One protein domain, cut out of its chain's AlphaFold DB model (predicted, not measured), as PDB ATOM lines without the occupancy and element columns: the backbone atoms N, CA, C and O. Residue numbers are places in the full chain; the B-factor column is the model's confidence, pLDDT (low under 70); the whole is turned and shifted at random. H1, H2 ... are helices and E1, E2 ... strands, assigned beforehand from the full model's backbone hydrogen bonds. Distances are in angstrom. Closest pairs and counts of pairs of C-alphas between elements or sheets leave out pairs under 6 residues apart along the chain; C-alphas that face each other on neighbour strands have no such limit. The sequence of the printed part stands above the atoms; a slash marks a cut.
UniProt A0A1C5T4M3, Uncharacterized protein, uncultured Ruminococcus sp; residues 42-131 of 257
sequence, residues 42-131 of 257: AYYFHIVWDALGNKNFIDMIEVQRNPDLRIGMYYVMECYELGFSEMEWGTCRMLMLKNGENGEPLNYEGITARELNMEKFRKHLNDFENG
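What this domain is: This is residues 42 to 131 of the 257 residues of an uncharacterized protein of uncultured Ruminococcus sp (UniProt A0A1C5T4M3). H3 makes the middle of this domain, with H1 crossing one side of it about perpendicularly, H5 beside it running opposite ways, and a long two-stranded hairpin, E1 and E2, reaching away from its last residues. The hairpin's turn and H5 make the two ends of the longest axis; the short H2 packs on E2 near the first residues of H3, and the short H4 is near E2. The printed part has 90 residues, with five named helices and two named strands in the order H1, H2, H3, E1, E2, H4, H5; the class is mixed, helices and strands, and the sheet, E1 - E2, is antiparallel. The whole is compact, with a radius of gyration of the C-alphas of 12.9 A, and only just elongated, spanning 42 by 28 by 20 A.

Where its parts are: H1, residues 42 to 52, begins at C-alpha 42 at (46.576, -50.270, 37.381) and is 15.5 A long. H2 is residues 60 to 65, and H3, residues 67 to 80, is the longest helix by residues, 20.5 A from first to last C-alpha. E1, residues 82 to 89, is 22.4 A long and ends at (45.995, -21.762, 50.698). E2, residues 92 to 99, is 22.7 A long. H4 is residues 108 to 112. H5, residues 118 to 129, is 16.0 A long and ends at (38.781, -53.582, 29.095).

How they stand to each other: H3 is the hub, touching three helices. H1 touches it about perpendicular, at 85 degrees, with the C-alphas of Tyr 44 and Gly 72 closest at 4.2 A. H5 touches residues 75 to 79 of H3 alone, at a shallow tilt of 31 degrees, opposite ways; the closest C-alphas are those of Cys 79 and Phe 121, 5.5 A apart. H2 and H3 only just touch, only at the corner by their link, with 3 pairs of C-alphas within 8 A, the closest Val 63 and Leu 69 at 5.6 A. E1 and E2 form a hairpin, antiparallel at 154 degrees, with N 85 and O 96 at 2.9 A and N 98 and O 83 at 2.8 A, within hydrogen-bond range. The closest C-alphas of H2 and E2 are those of Met 60 and Arg 93, 5.5 A apart. Residues 58 to 59 make a short antiparallel pairing with residues 94 to 95 of E2. H4 and E2 are near each other, with 6 pairs of C-alphas within 10 A. H4 is close to but not clearly touching H1, with the C-alphas of Leu 52 and Tyr 108 closest at 6.1 A. H1 and H5 are apart. Every O i to N i+4 pair is within hydrogen-bond range in H2, H4 and H5, against 6 of 7 in H1 and 9 of 10 in H3.

The domain as a whole: The two C-alphas farthest apart, those of Gly 90 and Asn 130, are 42.2 A apart. Residues 126 to 131, of which 126 to 129 belong to H5, stand free. The printed part has no cut and no long link. The mean pLDDT of the printed part is 91.2, and no printed residue is under 70.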
ATOM      1  N   ALA A  42      45.744 -50.568  36.213       93.88
ATOM      2  CA  ALA A  42      46.576 -50.270  37.381       93.88
ATOM      3  C   ALA A  42      47.378 -48.959  37.262       93.88
ATOM      4  O   ALA A  42      47.690 -48.348  38.282       93.88
ATOM      5  N   TYR A  43      47.672 -48.486  36.042       96.12
ATOM      6  CA  TYR A  43      48.340 -47.196  35.823       96.12
ATOM      7  C   TYR A  43      47.602 -46.053  36.522       96.12
ATOM      8  O   TYR A  43      48.230 -45.231  37.181       96.12
ATOM      9  N   TYR A  44      46.273 -46.027  36.413       96.19
ATOM     10  CA  TYR A  44      45.455 -44.941  36.944       96.19
ATOM     11  C   TYR A  44      45.424 -44.911  38.475       96.19
ATOM     12  O   TYR A  44      45.305 -43.841  39.057       96.19
ATOM     13  N   PHE A  45      45.601 -46.057  39.136       95.62
ATOM     14  CA  PHE A  45      45.790 -46.101  40.585       95.62
ATOM     15  C   PHE A  45      47.196 -45.621  40.958       95.62
ATOM     16  O   PHE A  45      47.341 -44.759  41.820       95.62
ATOM     17  N   HIS A  46      48.232 -46.113  40.267       95.00
ATOM     18  CA  HIS A  46      49.618 -45.744  40.565       95.00
ATOM     19  C   HIS A  46      49.885 -44.243  40.432       95.00
ATOM     20  O   HIS A  46      50.525 -43.684  41.310       95.00
ATOM     21  N   ILE A  47      49.340 -43.559  39.421       95.25
ATOM     22  CA  ILE A  47      49.529 -42.102  39.297       95.25
ATOM     23  C   ILE A  47      48.897 -41.310  40.452       95.25
ATOM     24  O   ILE A  47      49.389 -40.235  40.783       95.25
ATOM     25  N   VAL A  48      47.828 -41.822  41.078       95.88
ATOM     26  CA  VAL A  48      47.238 -41.205  42.279       95.88
ATOM     27  C   VAL A  48      48.136 -41.447  43.480       95.88
ATOM     28  O   VAL A  48      48.360 -40.533  44.266       95.88
ATOM     29  N   TRP A  49      48.686 -42.655  43.610       95.12
ATOM     30  CA  TRP A  49      49.650 -42.973  44.662       95.12
ATOM     31  C   TRP A  49      50.925 -42.142  44.537       95.12
ATOM     32  O   TRP A  49      51.395 -41.627  45.543       95.12
ATOM     33  N   ASP A  50      51.427 -41.927  43.322       93.38
ATOM     34  CA  ASP A  50      52.575 -41.056  43.059       93.38
ATOM     35  C   ASP A  50      52.255 -39.588  43.393       93.38
ATOM     36  O   ASP A  50      53.077 -38.896  43.998       93.38
ATOM     37  N   ALA A  51      51.051 -39.114  43.044       93.62
ATOM     38  CA  ALA A  51      50.596 -37.759  43.366       93.62
ATOM     39  C   ALA A  51      50.417 -37.549  44.877       93.62
ATOM     40  O   ALA A  51      50.737 -36.474  45.393       93.62
ATOM     41  N   LEU A  52      49.938 -38.573  45.590       93.38
ATOM     42  CA  LEU A  52      49.843 -38.559  47.044       93.38
ATOM     43  C   LEU A  52      51.214 -38.708  47.695       93.38
ATOM     44  O   LEU A  52      51.442 -38.010  48.663       93.38
ATOM     45  N   GLY A  53      52.147 -39.507  47.175       86.44
ATOM     46  CA  GLY A  53      53.525 -39.632  47.671       86.44
ATOM     47  C   GLY A  53      53.639 -39.558  49.203       86.44
ATOM     48  O   GLY A  53      53.066 -40.374  49.918       86.44
ATOM     49  N   ASN A  54      54.332 -38.523  49.701       83.25
ATOM     50  CA  ASN A  54      54.440 -38.189  51.135       83.25
ATOM     51  C   ASN A  54      53.483 -37.055  51.580       83.25
ATOM     52  O   ASN A  54      53.677 -36.443  52.631       83.25
ATOM     53  N   LYS A  55      52.496 -36.723  50.749       89.88
ATOM     54  CA  LYS A  55      51.460 -35.701  50.931       89.88
ATOM     55  C   LYS A  55      50.144 -36.352  51.387       89.88
ATOM     56  O   LYS A  55      49.883 -37.536  51.189       89.88
ATOM     57  N   ASN A  56      49.276 -35.540  51.976       88.06
ATOM     58  CA  ASN A  56      47.884 -35.880  52.293       88.06
ATOM     59  C   ASN A  56      46.881 -35.099  51.421       88.06
ATOM     60  O   ASN A  56      45.702 -35.006  51.755       88.06
ATOM     61  N   PHE A  57      47.361 -34.515  50.322       92.19
ATOM     62  CA  PHE A  57      46.570 -33.768  49.356       92.19
ATOM     63  C   PHE A  57      47.158 -33.914  47.948       92.19
ATOM     64  O   PHE A  57      48.335 -34.243  47.784       92.19
ATOM     65  N   ILE A  58      46.339 -33.622  46.940       91.81
ATOM     66  CA  ILE A  58      46.729 -33.529  45.531       91.81
ATOM     67  C   ILE A  58      46.537 -32.081  45.082       91.81
ATOM     68  O   ILE A  58      45.461 -31.514  45.260       91.81
ATOM     69  N   ASP A  59      47.571 -31.469  44.512       87.88
ATOM     70  CA  ASP A  59      47.486 -30.101  44.000       87.88
ATOM     71  C   ASP A  59      46.651 -30.057  42.706       87.88
ATOM     72  O   ASP A  59      46.825 -30.876  41.798       87.88
ATOM     73  N   MET A  60      45.741 -29.090  42.593       84.38
ATOM     74  CA  MET A  60      44.883 -28.936  41.416       84.38
ATOM     75  C   MET A  60      45.686 -28.654  40.134       84.38
ATOM     76  O   MET A  60      45.266 -29.046  39.046       84.38
ATOM     77  N   ILE A  61      46.868 -28.043  40.231       81.81
ATOM     78  CA  ILE A  61      47.798 -27.864  39.110       81.81
ATOM     79  C   ILE A  61      48.336 -29.216  38.625       81.81
ATOM     80  O   ILE A  61      48.494 -29.404  37.416       81.81
ATOM     81  N   GLU A  62      48.589 -30.178  39.523       87.38
ATOM     82  CA  GLU A  62      48.978 -31.544  39.135       87.38
ATOM     83  C   GLU A  62      47.849 -32.215  38.339       87.38
ATOM     84  O   GLU A  62      48.105 -32.799  37.284       87.38
ATOM     85  N   VAL A  63      46.596 -32.047  38.777       85.75
ATOM     86  CA  VAL A  63      45.402 -32.565  38.079       85.75
ATOM     87  C   VAL A  63      45.215 -31.901  36.711       85.75
ATOM     88  O   VAL A  63      44.934 -32.581  35.725       85.75
ATOM     89  N   GLN A  64      45.405 -30.584  36.615       79.50
ATOM     90  CA  GLN A  64      45.286 -29.844  35.354       79.50
ATOM     91  C   GLN A  64      46.382 -30.216  34.349       79.50
ATOM     92  O   GLN A  64      46.120 -30.313  33.150       79.50
ATOM     93  N   ARG A  65      47.616 -30.428  34.821       81.31
ATOM     94  CA  ARG A  65      48.753 -30.811  33.970       81.31
ATOM     95  C   ARG A  65      48.705 -32.272  33.542       81.31
ATOM     96  O   ARG A  65      49.239 -32.599  32.484       81.31
ATOM     97  N   ASN A  66      48.082 -33.135  34.341       86.81
ATOM     98  CA  ASN A  66      47.950 -34.554  34.052       86.81
ATOM     99  C   ASN A  66      46.468 -34.970  33.992       86.81
ATOM    100  O   ASN A  66      45.906 -35.383  35.007       86.81
ATOM    101  N   PRO A  67      45.828 -34.949  32.807       84.00
ATOM    102  CA  PRO A  67      44.420 -35.319  32.682       84.00
ATOM    103  C   PRO A  67      44.134 -36.777  33.073       84.00
ATOM    104  O   PRO A  67      43.004 -37.087  33.449       84.00
ATOM    105  N   ASP A  68      45.133 -37.672  33.033       90.88
ATOM    106  CA  ASP A  68      44.954 -39.044  33.521       90.88
ATOM    107  C   ASP A  68      44.752 -39.076  35.038       90.88
ATOM    108  O   ASP A  68      44.039 -39.949  35.530       90.88
ATOM    109  N   LEU A  69      45.352 -38.138  35.784       92.31
ATOM    110  CA  LEU A  69      45.246 -38.095  37.243       92.31
ATOM    111  C   LEU A  69      43.791 -37.918  37.671       92.31
ATOM    112  O   LEU A  69      43.356 -38.569  38.612       92.31
ATOM    113  N   ARG A  70      43.003 -37.138  36.923       90.38
ATOM    114  CA  ARG A  70      41.562 -36.988  37.167       90.38
ATOM    115  C   ARG A  70      40.807 -38.315  37.024       90.38
ATOM    116  O   ARG A  70      39.931 -38.615  37.832       90.38
ATOM    117  N   ILE A  71      41.162 -39.119  36.021       92.94
ATOM    118  CA  ILE A  71      40.595 -40.462  35.815       92.94
ATOM    119  C   ILE A  71      41.030 -41.397  36.950       92.94
ATOM    120  O   ILE A  71      40.212 -42.133  37.496       92.94
ATOM    121  N   GLY A  72      42.305 -41.341  37.332       95.12
ATOM    122  CA  GLY A  72      42.837 -42.097  38.462       95.12
ATOM    123  C   GLY A  72      42.128 -41.783  39.767       95.12
ATOM    124  O   GLY A  72      41.694 -42.702  40.459       95.12
ATOM    125  N   MET A  73      41.948 -40.498  40.072       94.50
ATOM    126  CA  MET A  73      41.231 -40.049  41.261       94.50
ATOM    127  C   MET A  73      39.805 -40.593  41.280       94.50
ATOM    128  O   MET A  73      39.393 -41.121  42.304       94.50
ATOM    129  N   TYR A  74      39.090 -40.554  40.150       94.00
ATOM    130  CA  TYR A  74      37.757 -41.151  40.044       94.00
ATOM    131  C   TYR A  74      37.762 -42.642  40.412       94.00
ATOM    132  O   TYR A  74      36.976 -43.065  41.257       94.00
ATOM    133  N   TYR A  75      38.671 -43.441  39.837       95.81
ATOM    134  CA  TYR A  75      38.738 -44.871  40.152       95.81
ATOM    135  C   TYR A  75      39.105 -45.143  41.610       95.81
ATOM    136  O   TYR A  75      38.489 -46.004  42.236       95.81
ATOM    137  N   VAL A  76      40.085 -44.420  42.158       96.00
ATOM    138  CA  VAL A  76      40.489 -44.557  43.563       96.00
ATOM    139  C   VAL A  76      39.329 -44.194  44.484       96.00
ATOM    140  O   VAL A  76      39.009 -44.966  45.382       96.00
ATOM    141  N   MET A  77      38.658 -43.068  44.243       94.94
ATOM    142  CA  MET A  77      37.528 -42.633  45.060       94.94
ATOM    143  C   MET A  77      36.362 -43.614  44.998       94.94
ATOM    144  O   MET A  77      35.829 -43.978  46.041       94.94
ATOM    145  N   GLU A  78      36.001 -44.104  43.812       95.00
ATOM    146  CA  GLU A  78      34.921 -45.081  43.683       95.00
ATOM    147  C   GLU A  78      35.268 -46.404  44.366       95.00
ATOM    148  O   GLU A  78      34.466 -46.914  45.148       95.00
ATOM    149  N   CYS A  79      36.460 -46.953  44.112       96.50
ATOM    150  CA  CYS A  79      36.830 -48.277  44.613       96.50
ATOM    151  C   CYS A  79      37.144 -48.298  46.114       96.50
ATOM    152  O   CYS A  79      37.000 -49.348  46.728       96.50
ATOM    153  N   TYR A  80      37.565 -47.179  46.708       95.94
ATOM    154  CA  TYR A  80      37.811 -47.063  48.155       95.94
ATOM    155  C   TYR A  80      36.698 -46.316  48.908       95.94
ATOM    156  O   TYR A  80      36.809 -46.101  50.120       95.94
ATOM    157  N   GLU A  81      35.637 -45.928  48.191       93.94
ATOM    158  CA  GLU A  81      34.472 -45.199  48.704       93.94
ATOM    159  C   GLU A  81      34.868 -43.920  49.451       93.94
ATOM    160  O   GLU A  81      34.463 -43.654  50.585       93.94
ATOM    161  N   LEU A  82      35.726 -43.137  48.802       94.62
ATOM    162  CA  LEU A  82      36.261 -41.897  49.342       94.62
ATOM    163  C   LEU A  82      35.417 -40.709  48.892       94.62
ATOM    164  O   LEU A  82      34.985 -40.628  47.741       94.62
ATOM    165  N   GLY A  83      35.260 -39.746  49.791       90.88
ATOM    166  CA  GLY A  83      34.908 -38.384  49.414       90.88
ATOM    167  C   GLY A  83      36.161 -37.552  49.172       90.88
ATOM    168  O   GLY A  83      37.293 -38.032  49.272       90.88
ATOM    169  N   PHE A  84      35.959 -36.271  48.897       90.56
ATOM    170  CA  PHE A  84      37.040 -35.299  48.890       90.56
ATOM    171  C   PHE A  84      36.562 -33.959  49.436       90.56
ATOM    172  O   PHE A  84      35.367 -33.674  49.471       90.56
ATOM    173  N   SER A  85      37.509 -33.135  49.858       87.38
ATOM    174  CA  SER A  85      37.291 -31.714  50.092       87.38
ATOM    175  C   SER A  85      38.315 -30.910  49.319       87.38
ATOM    176  O   SER A  85      39.492 -31.277  49.265       87.38
ATOM    177  N   GLU A  86      37.873 -29.791  48.765       88.00
ATOM    178  CA  GLU A  86      38.774 -28.777  48.241       88.00
ATOM    179  C   GLU A  86      39.178 -27.835  49.378       88.00
ATOM    180  O   GLU A  86      38.365 -27.467  50.228       88.00
ATOM    181  N   MET A  87      40.449 -27.455  49.410       84.50
ATOM    182  CA  MET A  87      40.975 -26.433  50.306       84.50
ATOM    183  C   MET A  87      41.828 -25.449  49.507       84.50
ATOM    184  O   MET A  87      42.442 -25.807  48.499       84.50
ATOM    185  N   GLU A  88      41.890 -24.207  49.972       83.88
ATOM    186  CA  GLU A  88      42.704 -23.161  49.362       83.88
ATOM    187  C   GLU A  88      43.708 -22.616  50.379       83.88
ATOM    188  O   GLU A  88      43.364 -22.348  51.530       83.88
ATOM    189  N   TRP A  89      44.957 -22.458  49.945       79.06
ATOM    190  CA  TRP A  89      45.995 -21.762  50.698       79.06
ATOM    191  C   TRP A  89      46.733 -20.793  49.778       79.06
ATOM    192  O   TRP A  89      47.519 -21.195  48.915       79.06
ATOM    193  N   GLY A  90      46.472 -19.496  49.949       81.12
ATOM    194  CA  GLY A  90      46.950 -18.481  49.014       81.12
ATOM    195  C   GLY A  90      46.391 -18.736  47.612       81.12
ATOM    196  O   GLY A  90      45.181 -18.759  47.424       81.12
ATOM    197  N   THR A  91      47.268 -18.943  46.629       75.12
ATOM    198  CA  THR A  91      46.869 -19.307  45.256       75.12
ATOM    199  C   THR A  91      46.806 -20.818  45.018       75.12
ATOM    200  O   THR A  91      46.432 -21.245  43.929       75.12
ATOM    201  N   CYS A  92      47.197 -21.636  46.000       77.81
ATOM    202  CA  CYS A  92      47.224 -23.090  45.856       77.81
ATOM    203  C   CYS A  92      45.841 -23.662  46.156       77.81
ATOM    204  O   CYS A  92      45.277 -23.390  47.219       77.81
ATOM    205  N   ARG A  93      45.324 -24.502  45.256       85.38
ATOM    206  CA  ARG A  93      44.122 -25.305  45.499       85.38
ATOM    207  C   ARG A  93      44.524 -26.760  45.659       85.38
ATOM    208  O   ARG A  93      45.188 -27.323  44.793       85.38
ATOM    209  N   MET A  94      44.128 -27.352  46.774       89.38
ATOM    210  CA  MET A  94      44.504 -28.706  47.156       89.38
ATOM    211  C   MET A  94      43.245 -29.549  47.344       89.38
ATOM    212  O   MET A  94      42.260 -29.099  47.925       89.38
ATOM    213  N   LEU A  95      43.287 -30.781  46.850       91.00
ATOM    214  CA  LEU A  95      42.237 -31.782  46.988       91.00
ATOM    215  C   LEU A  95      42.663 -32.785  48.056       91.00
ATOM    216  O   LEU A  95      43.669 -33.477  47.893       91.00
ATOM    217  N   MET A  96      41.907 -32.875  49.142       92.44
ATOM    218  CA  MET A  96      42.124 -33.873  50.188       92.44
ATOM    219  C   MET A  96      41.119 -35.004  50.014       92.44
ATOM    220  O   MET A  96      39.917 -34.748  49.997       92.44
ATOM    221  N   LEU A  97      41.591 -36.245  49.909       93.56
ATOM    222  CA  LEU A  97      40.714 -37.415  49.893       93.56
ATOM    223  C   LEU A  97      40.291 -37.764  51.320       93.56
ATOM    224  O   LEU A  97      41.084 -37.636  52.252       93.56
ATOM    225  N   LYS A  98      39.043 -38.190  51.494       93.50
ATOM    226  CA  LYS A  98      38.413 -38.366  52.806       93.50
ATOM    227  C   LYS A  98      37.750 -39.727  52.946       93.50
ATOM    228  O   LYS A  98      37.330 -40.338  51.965       93.50
ATOM    229  N   ASN A  99      37.619 -40.175  54.188       91.38
ATOM    230  CA  ASN A  99      36.824 -41.340  54.551       91.38
ATOM    231  C   ASN A  99      35.324 -41.066  54.308       91.38
ATOM    232  O   ASN A  99      34.649 -40.474  55.151       91.38
ATOM    233  N   GLY A 100      34.810 -41.452  53.140       87.25
ATOM    234  CA  GLY A 100      33.493 -41.008  52.683       87.25
ATOM    235  C   GLY A 100      33.409 -39.481  52.528       87.25
ATOM    236  O   GLY A 100      34.413 -38.771  52.551       87.25
ATOM    237  N   GLU A 101      32.195 -38.956  52.371       81.00
ATOM    238  CA  GLU A 101      31.951 -37.535  52.070       81.00
ATOM    239  C   GLU A 101      32.388 -36.592  53.213       81.00
ATOM    240  O   GLU A 101      33.065 -35.579  53.009       81.00
ATOM    241  N   ASN A 102      32.075 -36.975  54.454       82.25
ATOM    242  CA  ASN A 102      32.225 -36.115  55.629       82.25
ATOM    243  C   ASN A 102      33.268 -36.595  56.655       82.25
ATOM    244  O   ASN A 102      33.429 -35.933  57.676       82.25
ATOM    245  N   GLY A 103      33.977 -37.701  56.410       88.12
ATOM    246  CA  GLY A 103      34.943 -38.253  57.372       88.12
ATOM    247  C   GLY A 103      36.295 -37.537  57.405       88.12
ATOM    248  O   GLY A 103      36.466 -36.466  56.826       88.12
ATOM    249  N   GLU A 104      37.277 -38.117  58.098       91.50
ATOM    250  CA  GLU A 104      38.611 -37.511  58.178       91.50
ATOM    251  C   GLU A 104      39.382 -37.572  56.845       91.50
ATOM    252  O   GLU A 104      39.167 -38.490  56.044       91.50
ATOM    253  N   PRO A 105      40.297 -36.615  56.593       92.31
ATOM    254  CA  PRO A 105      41.244 -36.712  55.491       92.31
ATOM    255  C   PRO A 105      42.174 -37.920  55.639       92.31
ATOM    256  O   PRO A 105      42.658 -38.212  56.732       92.31
ATOM    257  N   LEU A 106      42.473 -38.583  54.524       93.56
ATOM    258  CA  LEU A 106      43.335 -39.760  54.463       93.56
ATOM    259  C   LEU A 106      44.544 -39.507  53.559       93.56
ATOM    260  O   LEU A 106      44.432 -38.934  52.475       93.56
ATOM    261  N   ASN A 107      45.709 -39.978  53.999       93.69
ATOM    262  CA  ASN A 107      46.904 -40.091  53.164       93.69
ATOM    263  C   ASN A 107      46.929 -41.455  52.442       93.69
ATOM    264  O   ASN A 107      46.029 -42.279  52.614       93.69
ATOM    265  N   TYR A 108      47.977 -41.713  51.655       94.38
ATOM    266  CA  TYR A 108      48.158 -42.986  50.946       94.38
ATOM    267  C   TYR A 108      48.001 -44.221  51.854       94.38
ATOM    268  O   TYR A 108      47.266 -45.150  51.519       94.38
ATOM    269  N   GLU A 109      48.660 -44.224  53.015       94.00
ATOM    270  CA  GLU A 109      48.624 -45.355  53.952       94.00
ATOM    271  C   GLU A 109      47.216 -45.563  54.520       94.00
ATOM    272  O   GLU A 109      46.711 -46.682  54.547       94.00
ATOM    273  N   GLY A 110      46.540 -44.475  54.898       94.06
ATOM    274  CA  GLY A 110      45.169 -44.512  55.400       94.06
ATOM    275  C   GLY A 110      44.163 -45.002  54.357       94.06
ATOM    276  O   GLY A 110      43.218 -45.701  54.710       94.06
ATOM    277  N   ILE A 111      44.368 -44.684  53.076       95.00
ATOM    278  CA  ILE A 111      43.523 -45.187  51.983       95.00
ATOM    279  C   ILE A 111      43.794 -46.674  51.742       95.00
ATOM    280  O   ILE A 111      42.861 -47.471  51.705       95.00
ATOM    281  N   THR A 112      45.060 -47.064  51.592       93.38
ATOM    282  CA  THR A 112      45.434 -48.442  51.224       93.38
ATOM    283  C   THR A 112      45.250 -49.459  52.347       93.38
ATOM    284  O   THR A 112      45.130 -50.648  52.061       93.38
ATOM    285  N   ALA A 113      45.153 -49.015  53.602       94.31
ATOM    286  CA  ALA A 113      44.753 -49.856  54.729       94.31
ATOM    287  C   ALA A 113      43.263 -50.252  54.705       94.31
ATOM    288  O   ALA A 113      42.858 -51.151  55.444       94.31
ATOM    289  N   ARG A 114      42.434 -49.585  53.892       93.25
ATOM    290  CA  ARG A 114      40.999 -49.877  53.778       93.25
ATOM    291  C   ARG A 114      40.743 -51.051  52.846       93.25
ATOM    292  O   ARG A 114      41.526 -51.352  51.946       93.25
ATOM    293  N   GLU A 115      39.581 -51.669  53.032       93.88
ATOM    294  CA  GLU A 115      39.092 -52.687  52.114       93.88
ATOM    295  C   GLU A 115      38.702 -52.057  50.771       93.88
ATOM    296  O   GLU A 115      37.981 -51.061  50.704       93.88
ATOM    297  N   LEU A 116      39.205 -52.654  49.691       94.31
ATOM    298  CA  LEU A 116      38.848 -52.285  48.331       94.31
ATOM    299  C   LEU A 116      37.450 -52.828  48.014       94.31
ATOM    300  O   LEU A 116      37.215 -54.034  48.117       94.31
ATOM    301  N   ASN A 117      36.544 -51.974  47.542       96.44
ATOM    302  CA  ASN A 117      35.251 -52.409  47.031       96.44
ATOM    303  C   ASN A 117      35.456 -53.196  45.722       96.44
ATOM    304  O   ASN A 117      35.567 -52.642  44.624       96.44
ATOM    305  N   MET A 118      35.504 -54.524  45.852       97.00
ATOM    306  CA  MET A 118      35.766 -55.446  44.745       97.00
ATOM    307  C   MET A 118      34.660 -55.464  43.688       97.00
ATOM    308  O   MET A 118      34.927 -55.838  42.545       97.00
ATOM    309  N   GLU A 119      33.428 -55.092  44.037       97.38
ATOM    310  CA  GLU A 119      32.332 -54.987  43.070       97.38
ATOM    311  C   GLU A 119      32.571 -53.806  42.128       97.38
ATOM    312  O   GLU A 119      32.635 -53.989  40.908       97.38
ATOM    313  N   LYS A 120      32.809 -52.614  42.692       95.88
ATOM    314  CA  LYS A 120      33.136 -51.409  41.917       95.88
ATOM    315  C   LYS A 120      34.434 -51.572  41.136       95.88
ATOM    316  O   LYS A 120      34.475 -51.242  39.952       95.88
ATOM    317  N   PHE A 121      35.462 -52.159  41.749       96.69
ATOM    318  CA  PHE A 121      36.727 -52.441  41.071       96.69
ATOM    319  C   PHE A 121      36.529 -53.329  39.838       96.69
ATOM    320  O   PHE A 121      36.988 -52.983  38.751       96.69
ATOM    321  N   ARG A 122      35.818 -54.459  39.975       96.69
ATOM    322  CA  ARG A 122      35.560 -55.377  38.849       96.69
ATOM    323  C   ARG A 122      34.740 -54.718  37.751       96.69
ATOM    324  O   ARG A 122      35.033 -54.933  36.579       96.69
ATOM    325  N   LYS A 123      33.739 -53.918  38.123       96.56
ATOM    326  CA  LYS A 123      32.946 -53.145  37.166       96.56
ATOM    327  C   LYS A 123      33.839 -52.202  36.358       96.56
ATOM    328  O   LYS A 123      33.842 -52.280  35.138       96.56
ATOM    329  N   HIS A 124      34.639 -51.375  37.028       95.56
ATOM    330  CA  HIS A 124      35.512 -50.411  36.360       95.56
ATOM    331  C   HIS A 124      36.629 -51.062  35.541       95.56
ATOM    332  O   HIS A 124      36.990 -50.532  34.492       95.56
ATOM    333  N   LEU A 125      37.148 -52.211  35.979       95.25
ATOM    334  CA  LEU A 125      38.094 -53.000  35.194       95.25
ATOM    335  C   LEU A 125      37.446 -53.517  33.902       95.25
ATOM    336  O   LEU A 125      38.027 -53.367  32.833       95.25
ATOM    337  N   ASN A 126      36.233 -54.066  33.984       95.75
ATOM    338  CA  ASN A 126      35.494 -54.535  32.811       95.75
ATOM    339  C   ASN A 126      35.157 -53.373  31.856       95.75
ATOM    340  O   ASN A 126      35.344 -53.482  30.646       95.75
ATOM    341  N   ASP A 127      34.721 -52.228  32.389       94.56
ATOM    342  CA  ASP A 127      34.500 -51.010  31.601       94.56
ATOM    343  C   ASP A 127      35.786 -50.605  30.859       94.56
ATOM    344  O   ASP A 127      35.772 -50.407  29.643       94.56
ATOM    345  N   PHE A 128      36.919 -50.576  31.567       93.75
ATOM    346  CA  PHE A 128      38.231 -50.265  31.002       93.75
ATOM    347  C   PHE A 128      38.640 -51.235  29.881       93.75
ATOM    348  O   PHE A 128      39.084 -50.799  28.817       93.75
ATOM    349  N   GLU A 129      38.471 -52.542  30.087       91.56
ATOM    350  CA  GLU A 129      38.781 -53.582  29.095       91.56
ATOM    351  C   GLU A 129      37.917 -53.457  27.829       91.56
ATOM    352  O   GLU A 129      38.407 -53.706  26.726       91.56
ATOM    353  N   ASN A 130      36.677 -52.981  27.966       92.88
ATOM    354  CA  ASN A 130      35.782 -52.666  26.848       92.88
ATOM    355  C   ASN A 130      36.002 -51.260  26.252       92.88
ATOM    356  O   ASN A 130      35.257 -50.844  25.363       92.88
ATOM    357  N   GLY A 131      37.009 -50.513  26.716       89.94
ATOM    358  CA  GLY A 131      37.338 -49.172  26.222       89.94
ATOM    359  C   GLY A 131      36.436 -48.049  26.749       89.94
ATOM    360  O   GLY A 131      36.494 -46.925  26.240       89.94
TER     361      GLY A 131